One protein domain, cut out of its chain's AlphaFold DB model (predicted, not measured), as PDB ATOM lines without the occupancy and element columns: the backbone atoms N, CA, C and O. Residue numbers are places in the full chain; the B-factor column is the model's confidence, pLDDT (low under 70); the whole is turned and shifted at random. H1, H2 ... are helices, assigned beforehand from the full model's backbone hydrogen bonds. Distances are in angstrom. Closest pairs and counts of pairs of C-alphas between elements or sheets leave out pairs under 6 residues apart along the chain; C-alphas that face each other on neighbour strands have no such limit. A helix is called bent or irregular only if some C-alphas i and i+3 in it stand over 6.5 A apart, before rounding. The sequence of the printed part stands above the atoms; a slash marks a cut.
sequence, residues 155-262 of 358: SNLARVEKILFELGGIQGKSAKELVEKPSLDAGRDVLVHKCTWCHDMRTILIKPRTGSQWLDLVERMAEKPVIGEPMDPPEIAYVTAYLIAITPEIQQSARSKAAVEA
ATOM      1  N   SER A 155     -17.121  -3.702 -40.310       85.31
ATOM      2  CA  SER A 155     -18.012  -2.706 -39.706       85.31
ATOM      3  C   SER A 155     -18.390  -3.059 -38.266       85.31
ATOM      4  O   SER A 155     -18.324  -2.192 -37.397       85.31
ATOM      5  N   ASN A 156     -18.745  -4.317 -37.981       86.50
ATOM      6  CA  ASN A 156     -19.075  -4.729 -36.618       86.50
ATOM      7  C   ASN A 156     -17.849  -4.699 -35.705       86.50
ATOM      8  O   ASN A 156     -17.952  -4.224 -34.582       86.50
ATOM      9  N   LEU A 157     -16.684  -5.142 -36.181       90.25
ATOM     10  CA  LEU A 157     -15.445  -5.082 -35.405       90.25
ATOM     11  C   LEU A 157     -15.062  -3.636 -35.069       90.25
ATOM     12  O   LEU A 157     -14.723  -3.367 -33.922       90.25
ATOM     13  N   ALA A 158     -15.207  -2.696 -36.009       89.81
ATOM     14  CA  ALA A 158     -14.991  -1.272 -35.739       89.81
ATOM     15  C   ALA A 158     -15.979  -0.714 -34.696       89.81
ATOM     16  O   ALA A 158     -15.588   0.055 -33.817       89.81
ATOM     17  N   ARG A 159     -17.254  -1.130 -34.751       90.50
ATOM     18  CA  ARG A 159     -18.265  -0.778 -33.739       90.50
ATOM     19  C   ARG A 159     -17.879  -1.315 -32.359       90.50
ATOM     20  O   ARG A 159     -17.904  -0.571 -31.383       90.50
ATOM     21  N   VAL A 160     -17.505  -2.592 -32.275       90.75
ATOM     22  CA  VAL A 160     -17.088  -3.236 -31.021       90.75
ATOM     23  C   VAL A 160     -15.833  -2.560 -30.465       90.75
ATOM     24  O   VAL A 160     -15.791  -2.265 -29.277       90.75
ATOM     25  N   GLU A 161     -14.847  -2.250 -31.312       93.12
ATOM     26  CA  GLU A 161     -13.622  -1.551 -30.909       93.12
ATOM     27  C   GLU A 161     -13.935  -0.176 -30.313       93.12
ATOM     28  O   GLU A 161     -13.422   0.152 -29.245       93.12
ATOM     29  N   LYS A 162     -14.823   0.602 -30.947       91.25
ATOM     30  CA  LYS A 162     -15.266   1.904 -30.429       91.25
ATOM     31  C   LYS A 162     -15.912   1.771 -29.048       91.25
ATOM     32  O   LYS A 162     -15.517   2.484 -28.131       91.25
ATOM     33  N   ILE A 163     -16.845   0.832 -28.882       90.88
ATOM     34  CA  ILE A 163     -17.521   0.595 -27.595       90.88
ATOM     35  C   ILE A 163     -16.505   0.199 -26.518       90.88
ATOM     36  O   ILE A 163     -16.505   0.751 -25.424       90.88
ATOM     37  N   LEU A 164     -15.599  -0.735 -26.822       92.38
ATOM     38  CA  LEU A 164     -14.568  -1.179 -25.881       92.38
ATOM     39  C   LEU A 164     -13.562  -0.071 -25.540       92.38
ATOM     40  O   LEU A 164     -13.041  -0.034 -24.426       92.38
ATOM     41  N   PHE A 165     -13.287   0.831 -26.484       91.38
ATOM     42  CA  PHE A 165     -12.452   2.006 -26.255       91.38
ATOM     43  C   PHE A 165     -13.135   3.003 -25.312       91.38
ATOM     44  O   PHE A 165     -12.493   3.496 -24.388       91.38
ATOM     45  N   GLU A 166     -14.435   3.253 -25.493       89.44
ATOM     46  CA  GLU A 166     -15.238   4.111 -24.609       89.44
ATOM     47  C   GLU A 166     -15.330   3.556 -23.178       89.44
ATOM     48  O   GLU A 166     -15.371   4.329 -22.223       89.44
ATOM     49  N   LEU A 167     -15.272   2.230 -23.013       87.44
ATOM     50  CA  LEU A 167     -15.184   1.572 -21.704       87.44
ATOM     51  C   LEU A 167     -13.798   1.691 -21.037       87.44
ATOM     52  O   LEU A 167     -13.649   1.306 -19.882       87.44
ATOM     53  N   GLY A 168     -12.787   2.225 -21.731       83.94
ATOM     54  CA  GLY A 168     -11.424   2.366 -21.204       83.94
ATOM     55  C   GLY A 168     -10.585   1.083 -21.255       83.94
ATOM     56  O   GLY A 168      -9.557   0.996 -20.583       83.94
ATOM     57  N   GLY A 169     -10.991   0.096 -22.062       77.75
ATOM     58  CA  GLY A 169     -10.443  -1.261 -22.007       77.75
ATOM     59  C   GLY A 169     -11.009  -2.068 -20.835       77.75
ATOM     60  O   GLY A 169     -11.651  -1.534 -19.938       77.75
ATOM     61  N   ILE A 170     -10.802  -3.387 -20.851       86.94
ATOM     62  CA  ILE A 170     -11.390  -4.298 -19.855       86.94
ATOM     63  C   ILE A 170     -10.288  -5.176 -19.277       86.94
ATOM     64  O   ILE A 170      -9.569  -5.836 -20.026       86.94
ATOM     65  N   GLN A 171     -10.149  -5.185 -17.947       87.44
ATOM     66  CA  GLN A 171      -9.202  -6.049 -17.222       87.44
ATOM     67  C   GLN A 171      -7.757  -5.957 -17.768       87.44
ATOM     68  O   GLN A 171      -7.057  -6.955 -17.926       87.44
ATOM     69  N   GLY A 172      -7.317  -4.738 -18.109       85.75
ATOM     70  CA  GLY A 172      -5.975  -4.461 -18.639       85.75
ATOM     71  C   GLY A 172      -5.774  -4.766 -20.128       85.75
ATOM     72  O   GLY A 172      -4.672  -4.559 -20.633       85.75
ATOM     73  N   LYS A 173      -6.811  -5.218 -20.845       91.56
ATOM     74  CA  LYS A 173      -6.770  -5.458 -22.294       91.56
ATOM     75  C   LYS A 173      -7.270  -4.256 -23.075       91.56
ATOM     76  O   LYS A 173      -8.283  -3.644 -22.733       91.56
ATOM     77  N   SER A 174      -6.562  -3.939 -24.156       93.06
ATOM     78  CA  SER A 174      -6.945  -2.847 -25.053       93.06
ATOM     79  C   SER A 174      -8.129  -3.238 -25.943       93.06
ATOM     80  O   SER A 174      -8.307  -4.411 -26.273       93.06
ATOM     81  N   ALA A 175      -8.902  -2.250 -26.398       92.00
ATOM     82  CA  ALA A 175      -9.999  -2.473 -27.342       92.00
ATOM     83  C   ALA A 175      -9.542  -3.222 -28.606       92.00
ATOM     84  O   ALA A 175     -10.202  -4.158 -29.049       92.00
ATOM     85  N   LYS A 176      -8.362  -2.862 -29.126       92.50
ATOM     86  CA  LYS A 176      -7.771  -3.470 -30.320       92.50
ATOM     87  C   LYS A 176      -7.447  -4.953 -30.134       92.50
ATOM     88  O   LYS A 176      -7.710  -5.745 -31.028       92.50
ATOM     89  N   GLU A 177      -6.907  -5.326 -28.978       93.50
ATOM     90  CA  GLU A 177      -6.607  -6.725 -28.641       93.50
ATOM     91  C   GLU A 177      -7.887  -7.567 -28.532       93.50
ATOM     92  O   GLU A 177      -7.926  -8.731 -28.934       93.50
ATOM     93  N   LEU A 178      -8.960  -6.981 -28.001       93.62
ATOM     94  CA  LEU A 178     -10.216  -7.682 -27.737       93.62
ATOM     95  C   LEU A 178     -11.056  -7.955 -28.989       93.62
ATOM     96  O   LEU A 178     -11.836  -8.905 -28.990       93.62
ATOM     97  N   VAL A 179     -10.884  -7.168 -30.054       93.44
ATOM     98  CA  VAL A 179     -11.562  -7.400 -31.344       93.44
ATOM     99  C   VAL A 179     -10.820  -8.375 -32.255       93.44
ATOM    100  O   VAL A 179     -11.329  -8.739 -33.318       93.44
ATOM    101  N   GLU A 180      -9.628  -8.831 -31.864       91.44
ATOM    102  CA  GLU A 180      -8.922  -9.857 -32.618       91.44
ATOM    103  C   GLU A 180      -9.691 -11.180 -32.585       91.44
ATOM    104  O   GLU A 180     -10.272 -11.580 -31.573       91.44
ATOM    105  N   LYS A 181      -9.654 -11.907 -33.705       88.31
ATOM    106  CA  LYS A 181     -10.354 -13.188 -33.838       88.31
ATOM    107  C   LYS A 181     -10.048 -14.177 -32.694       88.31
ATOM    108  O   LYS A 181     -11.007 -14.732 -32.168       88.31
ATOM    109  N   PRO A 182      -8.787 -14.379 -32.257       89.75
ATOM    110  CA  PRO A 182      -8.495 -15.277 -31.138       89.75
ATOM    111  C   PRO A 182      -9.172 -14.858 -29.825       89.75
ATOM    112  O   PRO A 182      -9.636 -15.720 -29.083       89.75
ATOM    113  N   SER A 183      -9.271 -13.554 -29.553       92.19
ATOM    114  CA  SER A 183      -9.931 -13.008 -28.359       92.19
ATOM    115  C   SER A 183     -11.442 -13.242 -28.393       92.19
ATOM    116  O   SER A 183     -12.032 -13.665 -27.400       92.19
ATOM    117  N   LEU A 184     -12.070 -13.029 -29.553       90.69
ATOM    118  CA  LEU A 184     -13.497 -13.295 -29.749       90.69
ATOM    119  C   LEU A 184     -13.818 -14.798 -29.698       90.69
ATOM    120  O   LEU A 184     -14.817 -15.186 -29.092       90.69
ATOM    121  N   ASP A 185     -12.960 -15.649 -30.269       86.69
ATOM    122  CA  ASP A 185     -13.086 -17.109 -30.175       86.69
ATOM    123  C   ASP A 185     -12.955 -17.581 -28.712       86.69
ATOM    124  O   ASP A 185     -13.757 -18.398 -28.253       86.69
ATOM    125  N   ALA A 186     -12.020 -17.011 -27.942       90.94
ATOM    126  CA  ALA A 186     -11.897 -17.274 -26.507       90.94
ATOM    127  C   ALA A 186     -13.151 -16.829 -25.733       90.94
ATOM    128  O   ALA A 186     -13.661 -17.570 -24.892       90.94
ATOM    129  N   GLY A 187     -13.703 -15.654 -26.053       91.88
ATOM    130  CA  GLY A 187     -14.936 -15.157 -25.442       91.88
ATOM    131  C   GLY A 187     -16.143 -16.051 -25.721       91.88
ATOM    132  O   GLY A 187     -16.937 -16.337 -24.820       91.88
ATOM    133  N   ARG A 188     -16.248 -16.573 -26.947       88.88
ATOM    134  CA  ARG A 188     -17.252 -17.575 -27.314       88.88
ATOM    135  C   ARG A 188     -17.111 -18.847 -26.487       88.88
ATOM    136  O   ARG A 188     -18.117 -19.395 -26.037       88.88
ATOM    137  N   ASP A 189     -15.888 -19.329 -26.300       87.12
ATOM    138  CA  ASP A 189     -15.644 -20.538 -25.519       87.12
ATOM    139  C   ASP A 189     -16.017 -20.345 -24.043       87.12
ATOM    140  O   ASP A 189     -16.656 -21.235 -23.477       87.12
ATOM    141  N   VAL A 190     -15.741 -19.179 -23.452       90.56
ATOM    142  CA  VAL A 190     -16.202 -18.827 -22.096       90.56
ATOM    143  C   VAL A 190     -17.730 -18.820 -22.024       90.56
ATOM    144  O   VAL A 190     -18.308 -19.461 -21.140       90.56
ATOM    145  N   LEU A 191     -18.406 -18.170 -22.978       88.31
ATOM    146  CA  LEU A 191     -19.870 -18.135 -23.029       88.31
ATOM    147  C   LEU A 191     -20.464 -19.550 -23.087       88.31
ATOM    148  O   LEU A 191     -21.396 -19.866 -22.350       88.31
ATOM    149  N   VAL A 192     -19.922 -20.412 -23.949       83.00
ATOM    150  CA  VAL A 192     -20.441 -21.768 -24.165       83.00
ATOM    151  C   VAL A 192     -20.123 -22.705 -23.003       83.00
ATOM    152  O   VAL A 192     -20.967 -23.536 -22.688       83.00
ATOM    153  N   HIS A 193     -18.957 -22.606 -22.365       81.19
ATOM    154  CA  HIS A 193     -18.520 -23.598 -21.373       81.19
ATOM    155  C   HIS A 193     -18.702 -23.156 -19.920       81.19
ATOM    156  O   HIS A 193     -18.949 -24.012 -19.074       81.19
ATOM    157  N   LYS A 194     -18.606 -21.854 -19.618       86.31
ATOM    158  CA  LYS A 194     -18.728 -21.336 -18.246       86.31
ATOM    159  C   LYS A 194     -20.117 -20.761 -17.982       86.31
ATOM    160  O   LYS A 194     -20.766 -21.152 -17.016       86.31
ATOM    161  N   CYS A 195     -20.638 -19.903 -18.864       86.38
ATOM    162  CA  CYS A 195     -21.952 -19.290 -18.633       86.38
ATOM    163  C   CYS A 195     -23.104 -20.302 -18.741       86.38
ATOM    164  O   CYS A 195     -24.086 -20.183 -18.005       86.38
ATOM    165  N   THR A 196     -22.988 -21.312 -19.619       83.69
ATOM    166  CA  THR A 196     -24.069 -22.299 -19.792       83.69
ATOM    167  C   THR A 196     -24.173 -23.350 -18.690       83.69
ATOM    168  O   THR A 196     -25.104 -24.155 -18.697       83.69
ATOM    169  N   TRP A 197     -23.245 -23.342 -17.730       79.19
ATOM    170  CA  TRP A 197     -23.301 -24.258 -16.595       79.19
ATOM    171  C   TRP A 197     -24.576 -24.027 -15.776       79.19
ATOM    172  O   TRP A 197     -25.289 -24.972 -15.444       79.19
ATOM    173  N   CYS A 198     -24.881 -22.760 -15.483       75.75
ATOM    174  CA  CYS A 198     -26.022 -22.374 -14.647       75.75
ATOM    175  C   CYS A 198     -27.163 -21.724 -15.439       75.75
ATOM    176  O   CYS A 198     -28.293 -21.671 -14.953       75.75
ATOM    177  N   HIS A 199     -26.888 -21.211 -16.638       82.94
ATOM    178  CA  HIS A 199     -27.868 -20.512 -17.464       82.94
ATOM    179  C   HIS A 199     -28.059 -21.225 -18.796       82.94
ATOM    180  O   HIS A 199     -27.127 -21.773 -19.366       82.94
ATOM    181  N   ASP A 200     -29.253 -21.172 -19.367       75.06
ATOM    182  CA  ASP A 200     -29.408 -21.530 -20.770       75.06
ATOM    183  C   ASP A 200     -29.070 -20.330 -21.676       75.06
ATOM    184  O   ASP A 200     -29.197 -19.162 -21.294       75.06
ATOM    185  N   MET A 201     -28.661 -20.614 -22.916       79.44
ATOM    186  CA  MET A 201     -28.276 -19.581 -23.887       79.44
ATOM    187  C   MET A 201     -29.404 -18.578 -24.165       79.44
ATOM    188  O   MET A 201     -29.140 -17.404 -24.407       79.44
ATOM    189  N   ARG A 202     -30.672 -19.009 -24.122       70.12
ATOM    190  CA  ARG A 202     -31.793 -18.092 -24.340       70.12
ATOM    191  C   ARG A 202     -31.860 -17.091 -23.193       70.12
ATOM    192  O   ARG A 202     -31.963 -15.906 -23.475       70.12
ATOM    193  N   THR A 203     -31.757 -17.531 -21.943       75.06
ATOM    194  CA  THR A 203     -31.777 -16.637 -20.775       75.06
ATOM    195  C   THR A 203     -30.630 -15.629 -20.791       75.06
ATOM    196  O   THR A 203     -30.846 -14.464 -20.461       75.06
ATOM    197  N   ILE A 204     -29.435 -16.035 -21.230       80.75
ATOM    198  CA  ILE A 204     -28.294 -15.112 -21.335       80.75
ATOM    199  C   ILE A 204     -28.594 -14.007 -22.360       80.75
ATOM    200  O   ILE A 204     -28.423 -12.823 -22.069       80.75
ATOM    201  N   LEU A 205     -29.103 -14.384 -23.536       81.06
ATOM    202  CA  LEU A 205     -29.239 -13.486 -24.687       81.06
ATOM    203  C   LEU A 205     -30.614 -12.801 -24.802       81.06
ATOM    204  O   LEU A 205     -30.835 -12.042 -25.737       81.06
ATOM    205  N   ILE A 206     -31.562 -13.052 -23.891       71.06
ATOM    206  CA  ILE A 206     -32.939 -12.540 -24.033       71.06
ATOM    207  C   ILE A 206     -33.056 -11.029 -23.822       71.06
ATOM    208  O   ILE A 206     -33.934 -10.397 -24.402       71.06
ATOM    209  N   LYS A 207     -32.207 -10.460 -22.962       72.69
ATOM    210  CA  LYS A 207     -32.258  -9.040 -22.609       72.69
ATOM    211  C   LYS A 207     -31.241  -8.257 -23.452       72.69
ATOM    212  O   LYS A 207     -30.057  -8.608 -23.422       72.69
ATOM    213  N   PRO A 208     -31.667  -7.210 -24.171       69.31
ATOM    214  CA  PRO A 208     -30.751  -6.311 -24.855       69.31
ATOM    215  C   PRO A 208     -29.930  -5.542 -23.816       69.31
ATOM    216  O   PRO A 208     -30.424  -5.244 -22.728       69.31
ATOM    217  N   ARG A 209     -28.652  -5.309 -24.123       80.94
ATOM    218  CA  ARG A 209     -27.706  -4.633 -23.231       80.94
ATOM    219  C   ARG A 209     -26.717  -3.797 -24.021       80.94
ATOM    220  O   ARG A 209     -26.301  -4.199 -25.108       80.94
ATOM    221  N   THR A 210     -26.319  -2.676 -23.435       84.25
ATOM    222  CA  THR A 210     -25.176  -1.878 -23.884       84.25
ATOM    223  C   THR A 210     -23.854  -2.565 -23.522       84.25
ATOM    224  O   THR A 210     -23.823  -3.533 -22.755       84.25
ATOM    225  N   GLY A 211     -22.733  -2.058 -24.047       86.50
ATOM    226  CA  GLY A 211     -21.407  -2.589 -23.716       86.50
ATOM    227  C   GLY A 211     -21.076  -2.547 -22.222       86.50
ATOM    228  O   GLY A 211     -20.611  -3.547 -21.678       86.50
ATOM    229  N   SER A 212     -21.383  -1.439 -21.541       87.69
ATOM    230  CA  SER A 212     -21.186  -1.310 -20.089       87.69
ATOM    231  C   SER A 212     -22.073  -2.275 -19.305       87.69
ATOM    232  O   SER A 212     -21.598  -2.964 -18.411       87.69
ATOM    233  N   GLN A 213     -23.340  -2.422 -19.697       88.44
ATOM    234  CA  GLN A 213     -24.261  -3.354 -19.040       88.44
ATOM    235  C   GLN A 213     -23.845  -4.820 -19.208       88.44
ATOM    236  O   GLN A 213     -24.128  -5.643 -18.332       88.44
ATOM    237  N   TRP A 214     -23.208  -5.168 -20.332       91.94
ATOM    238  CA  TRP A 214     -22.596  -6.483 -20.504       91.94
ATOM    239  C   TRP A 214     -21.415  -6.676 -19.560       91.94
ATOM    240  O   TRP A 214     -21.377  -7.703 -18.887       91.94
ATOM    241  N   LEU A 215     -20.513  -5.697 -19.470       93.31
ATOM    242  CA  LEU A 215     -19.375  -5.747 -18.554       93.31
ATOM    243  C   LEU A 215     -19.838  -5.936 -17.104       93.31
ATOM    244  O   LEU A 215     -19.474  -6.928 -16.475       93.31
ATOM    245  N   ASP A 216     -20.740  -5.076 -16.626       91.62
ATOM    246  CA  ASP A 216     -21.266  -5.143 -15.260       91.62
ATOM    247  C   ASP A 216     -21.932  -6.496 -14.968       91.62
ATOM    248  O   ASP A 216     -21.871  -7.025 -13.857       91.62
ATOM    249  N   LEU A 217     -22.637  -7.063 -15.955       91.75
ATOM    250  CA  LEU A 217     -23.251  -8.377 -15.806       91.75
ATOM    251  C   LEU A 217     -22.189  -9.463 -15.656       91.75
ATOM    252  O   LEU A 217     -22.320 -10.299 -14.762       91.75
ATOM    253  N   VAL A 218     -21.192  -9.477 -16.539       94.00
ATOM    254  CA  VAL A 218     -20.140 -10.495 -16.546       94.00
ATOM    255  C   VAL A 218     -19.324 -10.420 -15.259       94.00
ATOM    256  O   VAL A 218     -19.097 -11.461 -14.649       94.00
ATOM    257  N   GLU A 219     -18.969  -9.225 -14.788       93.00
ATOM    258  CA  GLU A 219     -18.254  -9.037 -13.520       93.00
ATOM    259  C   GLU A 219     -19.066  -9.566 -12.335       93.00
ATOM    260  O   GLU A 219     -18.580 -10.405 -11.575       93.00
ATOM    261  N   ARG A 220     -20.357  -9.217 -12.245       92.00
ATOM    262  CA  ARG A 220     -21.239  -9.783 -11.210       92.00
ATOM    263  C   ARG A 220     -21.359 -11.301 -11.289       92.00
ATOM    264  O   ARG A 220     -21.613 -11.928 -10.263       92.00
ATOM    265  N   MET A 221     -21.269 -11.896 -12.481       91.50
ATOM    266  CA  MET A 221     -21.275 -13.355 -12.638       91.50
ATOM    267  C   MET A 221     -19.936 -13.972 -12.231       91.50
ATOM    268  O   MET A 221     -19.945 -15.031 -11.608       91.50
ATOM    269  N   ALA A 222     -18.815 -13.313 -12.528       90.94
ATOM    270  CA  ALA A 222     -17.481 -13.746 -12.121       90.94
ATOM    271  C   ALA A 222     -17.306 -13.731 -10.591       90.94
ATOM    272  O   ALA A 222     -16.614 -14.584 -10.044       90.94
ATOM    273  N   GLU A 223     -17.985 -12.818  -9.892       89.56
ATOM    274  CA  GLU A 223     -17.998 -12.749  -8.425       89.56
ATOM    275  C   GLU A 223     -18.881 -13.813  -7.754       89.56
ATOM    276  O   GLU A 223     -18.775 -14.040  -6.543       89.56
ATOM    277  N   LYS A 224     -19.794 -14.465  -8.491       85.31
ATOM    278  CA  LYS A 224     -20.685 -15.458  -7.881       85.31
ATOM    279  C   LYS A 224     -19.935 -16.753  -7.562       85.31
ATOM    280  O   LYS A 224     -19.132 -17.218  -8.366       85.31
ATOM    281  N   PRO A 225     -20.256 -17.407  -6.430       80.00
ATOM    282  CA  PRO A 225     -19.738 -18.736  -6.155       80.00
ATOM    283  C   PRO A 225     -20.273 -19.714  -7.206       80.00
ATOM    284  O   PRO A 225     -21.486 -19.871  -7.364       80.00
ATOM    285  N   VAL A 226     -19.362 -20.372  -7.918       78.19
ATOM    286  CA  VAL A 226     -19.675 -21.394  -8.921       78.19
ATOM    287  C   VAL A 226     -19.251 -22.771  -8.429       78.19
ATOM    288  O   VAL A 226     -18.256 -22.927  -7.723       78.19
ATOM    289  N   ILE A 227     -20.008 -23.794  -8.820       64.94
ATOM    290  CA  ILE A 227     -19.598 -25.189  -8.657       64.94
ATOM    291  C   ILE A 227     -18.752 -25.519  -9.888       64.94
ATOM    292  O   ILE A 227     -19.293 -25.960 -10.890       64.94
ATOM    293  N   GLY A 228     -17.451 -25.226  -9.856       71.06
ATOM    294  CA  GLY A 228     -16.566 -25.418 -11.008       71.06
ATOM    295  C   GLY A 228     -15.334 -24.517 -10.978       71.06
ATOM    296  O   GLY A 228     -14.978 -23.970  -9.935       71.06
ATOM    297  N   GLU A 229     -14.679 -24.381 -12.130       76.31
ATOM    298  CA  GLU A 229     -13.554 -23.462 -12.301       76.31
ATOM    299  C   GLU A 229     -14.077 -22.019 -12.412       76.31
ATOM    300  O   GLU A 229     -14.942 -21.757 -13.258       76.31
ATOM    301  N   PRO A 230     -13.603 -21.089 -11.563       83.44
ATOM    302  CA  PRO A 230     -14.022 -19.695 -11.619       83.44
ATOM    303  C   PRO A 230     -13.613 -19.038 -12.944       83.44
ATOM    304  O   PRO A 230     -12.827 -19.577 -13.728       83.44
ATOM    305  N   MET A 231     -14.201 -17.877 -13.224       88.12
ATOM    306  CA  MET A 231     -13.812 -17.069 -14.375       88.12
ATOM    307  C   MET A 231     -12.563 -16.255 -14.028       88.12
ATOM    308  O   MET A 231     -12.561 -15.523 -13.038       88.12
ATOM    309  N   ASP A 232     -11.520 -16.367 -14.843       88.75
ATOM    310  CA  ASP A 232     -10.292 -15.596 -14.689       88.75
ATOM    311  C   ASP A 232     -10.475 -14.156 -15.209       88.75
ATOM    312  O   ASP A 232     -11.264 -13.921 -16.132       88.75
ATOM    313  N   PRO A 233      -9.705 -13.168 -14.713       88.81
ATOM    314  CA  PRO A 233      -9.840 -11.776 -15.150       88.81
ATOM    315  C   PRO A 233      -9.750 -11.556 -16.677       88.81
ATOM    316  O   PRO A 233     -10.559 -10.803 -17.217       88.81
ATOM    317  N   PRO A 234      -8.853 -12.226 -17.434       92.12
ATOM    318  CA  PRO A 234      -8.839 -12.115 -18.894       92.12
ATOM    319  C   PRO A 234     -10.116 -12.635 -19.568       92.12
ATOM    320  O   PRO A 234     -10.520 -12.107 -20.602       92.12
ATOM    321  N   GLU A 235     -10.757 -13.656 -18.996       94.50
ATOM    322  CA  GLU A 235     -11.969 -14.261 -19.555       94.50
ATOM    323  C   GLU A 235     -13.169 -13.318 -19.475       94.50
ATOM    324  O   GLU A 235     -13.971 -13.307 -20.408       94.50
ATOM    325  N   ILE A 236     -13.242 -12.478 -18.433       94.88
ATOM    326  CA  ILE A 236     -14.237 -11.399 -18.309       94.88
ATOM    327  C   ILE A 236     -14.159 -10.478 -19.529       94.88
ATOM    328  O   ILE A 236     -15.176 -10.166 -20.151       94.88
ATOM    329  N   ALA A 237     -12.946 -10.077 -19.914       95.38
ATOM    330  CA  ALA A 237     -12.736  -9.196 -21.054       95.38
ATOM    331  C   ALA A 237     -13.114  -9.875 -22.379       95.38
ATOM    332  O   ALA A 237     -13.827  -9.286 -23.194       95.38
ATOM    333  N   TYR A 238     -12.695 -11.129 -22.574       95.69
ATOM    334  CA  TYR A 238     -12.995 -11.877 -23.794       95.69
ATOM    335  C   TYR A 238     -14.495 -12.123 -23.972       95.69
ATOM    336  O   TYR A 238     -15.041 -11.855 -25.045       95.69
ATOM    337  N   VAL A 239     -15.184 -12.606 -22.934       94.88
ATOM    338  CA  VAL A 239     -16.621 -12.897 -23.028       94.88
ATOM    339  C   VAL A 239     -17.439 -11.619 -23.190       94.88
ATOM    340  O   VAL A 239     -18.389 -11.612 -23.968       94.88
ATOM    341  N   THR A 240     -17.038 -10.518 -22.545       95.19
ATOM    342  CA  THR A 240     -17.692  -9.213 -22.718       95.19
ATOM    343  C   THR A 240     -17.553  -8.717 -24.155       95.19
ATOM    344  O   THR A 240     -18.557  -8.374 -24.781       95.19
ATOM    345  N   ALA A 241     -16.343  -8.747 -24.722       94.56
ATOM    346  CA  ALA A 241     -16.110  -8.364 -26.115       94.56
ATOM    347  C   ALA A 241     -16.942  -9.215 -27.089       94.56
ATOM    348  O   ALA A 241     -17.577  -8.679 -28.001       94.56
ATOM    349  N   TYR A 242     -17.008 -10.529 -26.855       93.06
ATOM    350  CA  TYR A 242     -17.814 -11.431 -27.672       93.06
ATOM    351  C   TYR A 242     -19.320 -11.140 -27.564       93.06
ATOM    352  O   TYR A 242     -19.993 -11.058 -28.589       93.06
ATOM    353  N   LEU A 243     -19.850 -10.915 -26.355       91.94
ATOM    354  CA  LEU A 243     -21.259 -10.562 -26.128       91.94
ATOM    355  C   LEU A 243     -21.644  -9.251 -26.830       91.94
ATOM    356  O   LEU A 243     -22.694  -9.178 -27.474       91.94
ATOM    357  N   ILE A 244     -20.773  -8.240 -26.787       90.75
ATOM    358  CA  ILE A 244     -20.959  -6.985 -27.533       90.75
ATOM    359  C   ILE A 244     -20.967  -7.254 -29.042       90.75
ATOM    360  O   ILE A 244     -21.803  -6.696 -29.759       90.75
ATOM    361  N   ALA A 245     -20.081  -8.125 -29.534       89.75
ATOM    362  CA  ALA A 245     -19.983  -8.455 -30.953       89.75
ATOM    363  C   ALA A 245     -21.243  -9.141 -31.503       89.75
ATOM    364  O   ALA A 245     -21.652  -8.813 -32.617       89.75
ATOM    365  N   ILE A 246     -21.884 -10.021 -30.727       86.12
ATOM    366  CA  ILE A 246     -23.101 -10.747 -31.143       86.12
ATOM    367  C   ILE A 246     -24.411  -9.996 -30.839       86.12
ATOM    368  O   ILE A 246     -25.481 -10.411 -31.286       86.12
ATOM    369  N   THR A 247     -24.356  -8.883 -30.097       83.81
ATOM    370  CA  THR A 247     -25.548  -8.114 -29.684       83.81
ATOM    371  C   THR A 247     -26.447  -7.678 -30.856       83.81
ATOM    372  O   THR A 247     -27.657  -7.883 -30.748       83.81
ATOM    373  N   PRO A 248     -25.933  -7.145 -31.985       76.00
ATOM    374  CA  PRO A 248     -26.789  -6.729 -33.101       76.00
ATOM    375  C   PRO A 248     -27.612  -7.880 -33.695       76.00
ATOM    376  O   PRO A 248     -28.810  -7.732 -33.935       76.00
ATOM    377  N   GLU A 249     -27.001  -9.056 -33.869       69.19
ATOM    378  CA  GLU A 249     -27.687 -10.245 -34.391       69.19
ATOM    379  C   GLU A 249     -28.772 -10.729 -33.415       69.19
ATOM    380  O   GLU A 249     -29.894 -11.067 -33.813       69.19
ATOM    381  N   ILE A 250     -28.473 -10.697 -32.111       69.12
ATOM    382  CA  ILE A 250     -29.436 -11.029 -31.059       69.12
ATOM    383  C   ILE A 250     -30.635 -10.086 -31.123       69.12
ATOM    384  O   ILE A 250     -31.774 -10.562 -31.140       69.12
ATOM    385  N   GLN A 251     -30.396  -8.777 -31.211       67.31
ATOM    386  CA  GLN A 251     -31.461  -7.781 -31.288       67.31
ATOM    387  C   GLN A 251     -32.310  -7.951 -32.549       67.31
ATOM    388  O   GLN A 251     -33.535  -7.959 -32.449       67.31
ATOM    389  N   GLN A 252     -31.706  -8.198 -33.714       67.38
ATOM    390  CA  GLN A 252     -32.454  -8.466 -34.946       67.38
ATOM    391  C   GLN A 252     -33.347  -9.715 -34.814       67.38
ATOM    392  O   GLN A 252     -34.514  -9.731 -35.224       67.38
ATOM    393  N   SER A 253     -32.833 -10.775 -34.181       60.66
ATOM    394  CA  SER A 253     -33.602 -11.998 -33.931       60.66
ATOM    395  C   SER A 253     -34.740 -11.797 -32.917       60.66
ATOM    396  O   SER A 253     -35.806 -12.401 -33.055       60.66
ATOM    397  N   ALA A 254     -34.547 -10.935 -31.915       64.38
ATOM    398  CA  ALA A 254     -35.570 -10.574 -30.940       64.38
ATOM    399  C   ALA A 254     -36.665  -9.710 -31.582       64.38
ATOM    400  O   ALA A 254     -37.847 -10.005 -31.415       64.38
ATOM    401  N   ARG A 255     -36.283  -8.724 -32.401       62.97
ATOM    402  CA  ARG A 255     -37.205  -7.855 -33.147       62.97
ATOM    403  C   ARG A 255     -38.050  -8.623 -34.147       62.97
ATOM    404  O   ARG A 255     -39.259  -8.439 -34.181       62.97
ATOM    405  N   SER A 256     -37.455  -9.537 -34.916       65.94
ATOM    406  CA  SER A 256     -38.222 -10.364 -35.860       65.94
ATOM    407  C   SER A 256     -39.269 -11.230 -35.152       65.94
ATOM    408  O   SER A 256     -40.388 -11.360 -35.644       65.94
ATOM    409  N   LYS A 257     -38.956 -11.771 -33.965       62.03
ATOM    410  CA  LYS A 257     -39.938 -12.479 -33.131       62.03
ATOM    411  C   LYS A 257     -41.014 -11.546 -32.586       62.03
ATOM    412  O   LYS A 257     -42.184 -11.879 -32.721       62.03
ATOM    413  N   ALA A 258     -40.637 -10.390 -32.040       67.56
ATOM    414  CA  ALA A 258     -41.584  -9.398 -31.532       67.56
ATOM    415  C   ALA A 258     -42.532  -8.903 -32.636       67.56
ATOM    416  O   ALA A 258     -43.734  -8.820 -32.416       67.56
ATOM    417  N   ALA A 259     -42.029  -8.676 -33.852       69.38
ATOM    418  CA  ALA A 259     -42.839  -8.309 -35.011       69.38
ATOM    419  C   ALA A 259     -43.814  -9.429 -35.419       69.38
ATOM    420  O   ALA A 259     -44.966  -9.161 -35.758       69.38
ATOM    421  N   VAL A 260     -43.387 -10.697 -35.364       69.44
ATOM    422  CA  VAL A 260     -44.267 -11.852 -35.618       69.44
ATOM    423  C   VAL A 260     -45.332 -11.999 -34.528       69.44
ATOM    424  O   VAL A 260     -46.484 -12.295 -34.845       69.44
ATOM    425  N   GLU A 261     -44.976 -11.795 -33.260       66.31
ATOM    426  CA  GLU A 261     -45.909 -11.834 -32.130       66.31
ATOM    427  C   GLU A 261     -46.913 -10.680 -32.191       66.31
ATOM    428  O   GLU A 261     -48.111 -10.935 -32.092       66.31
ATOM    429  N   ALA A 262     -46.458  -9.455 -32.466       67.62
ATOM    430  CA  ALA A 262     -47.307  -8.284 -32.674       67.62
ATOM    431  C   ALA A 262     -48.288  -8.515 -33.829       67.62
ATOM    432  O   ALA A 262     -49.493  -8.381 -33.646       67.62
TER     433      ALA A 262
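This is residues 155 to 262 of the 358 residues of an uncharacterized protein of Myxococcales bacterium (UniProt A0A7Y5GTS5). The first arm of a long bent helix, H6a, runs through the middle of a small helical body, with H3 crossing it on one side, H5 folded back along the opposite side, and H1 with the short H2 on a third side. Past the bend the second arm, H6b, leaves this body, and its residues 255 to 262 stick out free; the short H4 sits near the arm's beginning. The printed part has 108 residues with six named helices, H1 to H6 in order along the chain, and no named strand; its class is all helix. It is compact, with a radius of gyration of the C-alphas of 13.9 A and spans of 43 by 36 by 21 A.

H6, residues 233 to 262, was assigned as one helix by its hydrogen bonds but is bent: C-alphas 245 and 248 are 7.3 A apart. Its arms, H6a, residues 233 to 245, and H6b, residues 248 to 262, stand at a steep tilt of 49 degrees. H6 is the hub, touching four other helices, in each case through H6a. H3, residues 181 to 193, touches H6a about perpendicular at 81 degrees, the closest C-alphas being those of Gly 187 and Val 239, 3.7 A apart. H5, residues 211 to 222, forms a helical hairpin with H6a, at a steep tilt of 39 degrees, opposite ways; their closest C-alphas, of Leu 215 and Thr 240, are 5.7 A apart. H1, residues 155 to 166, touches residues 241 to 245 of H6a alone, at a steep tilt of 47 degrees, opposite ways; the closest C-alphas, of Val 160 and Ala 245, are 6.0 A apart. H2, residues 175 to 178, touches H1, with the closest C-alphas, of Leu 164 and Ala 175, 5.0 A apart. H2 only just touches H6a, with 3 pairs of C-alphas within 8 A, the closest those of Leu 178 and Ala 241 at 6.2 A. H4, residues 201 to 205, is close to H6b but not clearly touching: the closest C-alphas, of Leu 205 and Ile 250, are 6.8 A apart. H3 and H5 are apart. In H1, H3, H4, H5 and H6b every O i to N i+4 pair is within hydrogen-bond range, in H6a 8 of 9 are, and H2 is too short for such a pair.

H6a measures 19.1 A from first to last C-alpha, beginning at (-9.840, -11.776, -15.150), and H6b measures 20.6 A, ending at C-alpha 262, (-47.307, -8.284, -32.674). H3 is 18.2 A long, H5 16.6 A and H1 16.8 A, with C-alpha 155 at (-18.012, -2.706, -39.706).

The two C-alphas farthest apart, of Gly 172 and Ala 262, are 43.8 A apart. The printed part has no cut and no long link. Its mean pLDDT is 84.3; residues 208, 227 and 249 to 262 are under 70.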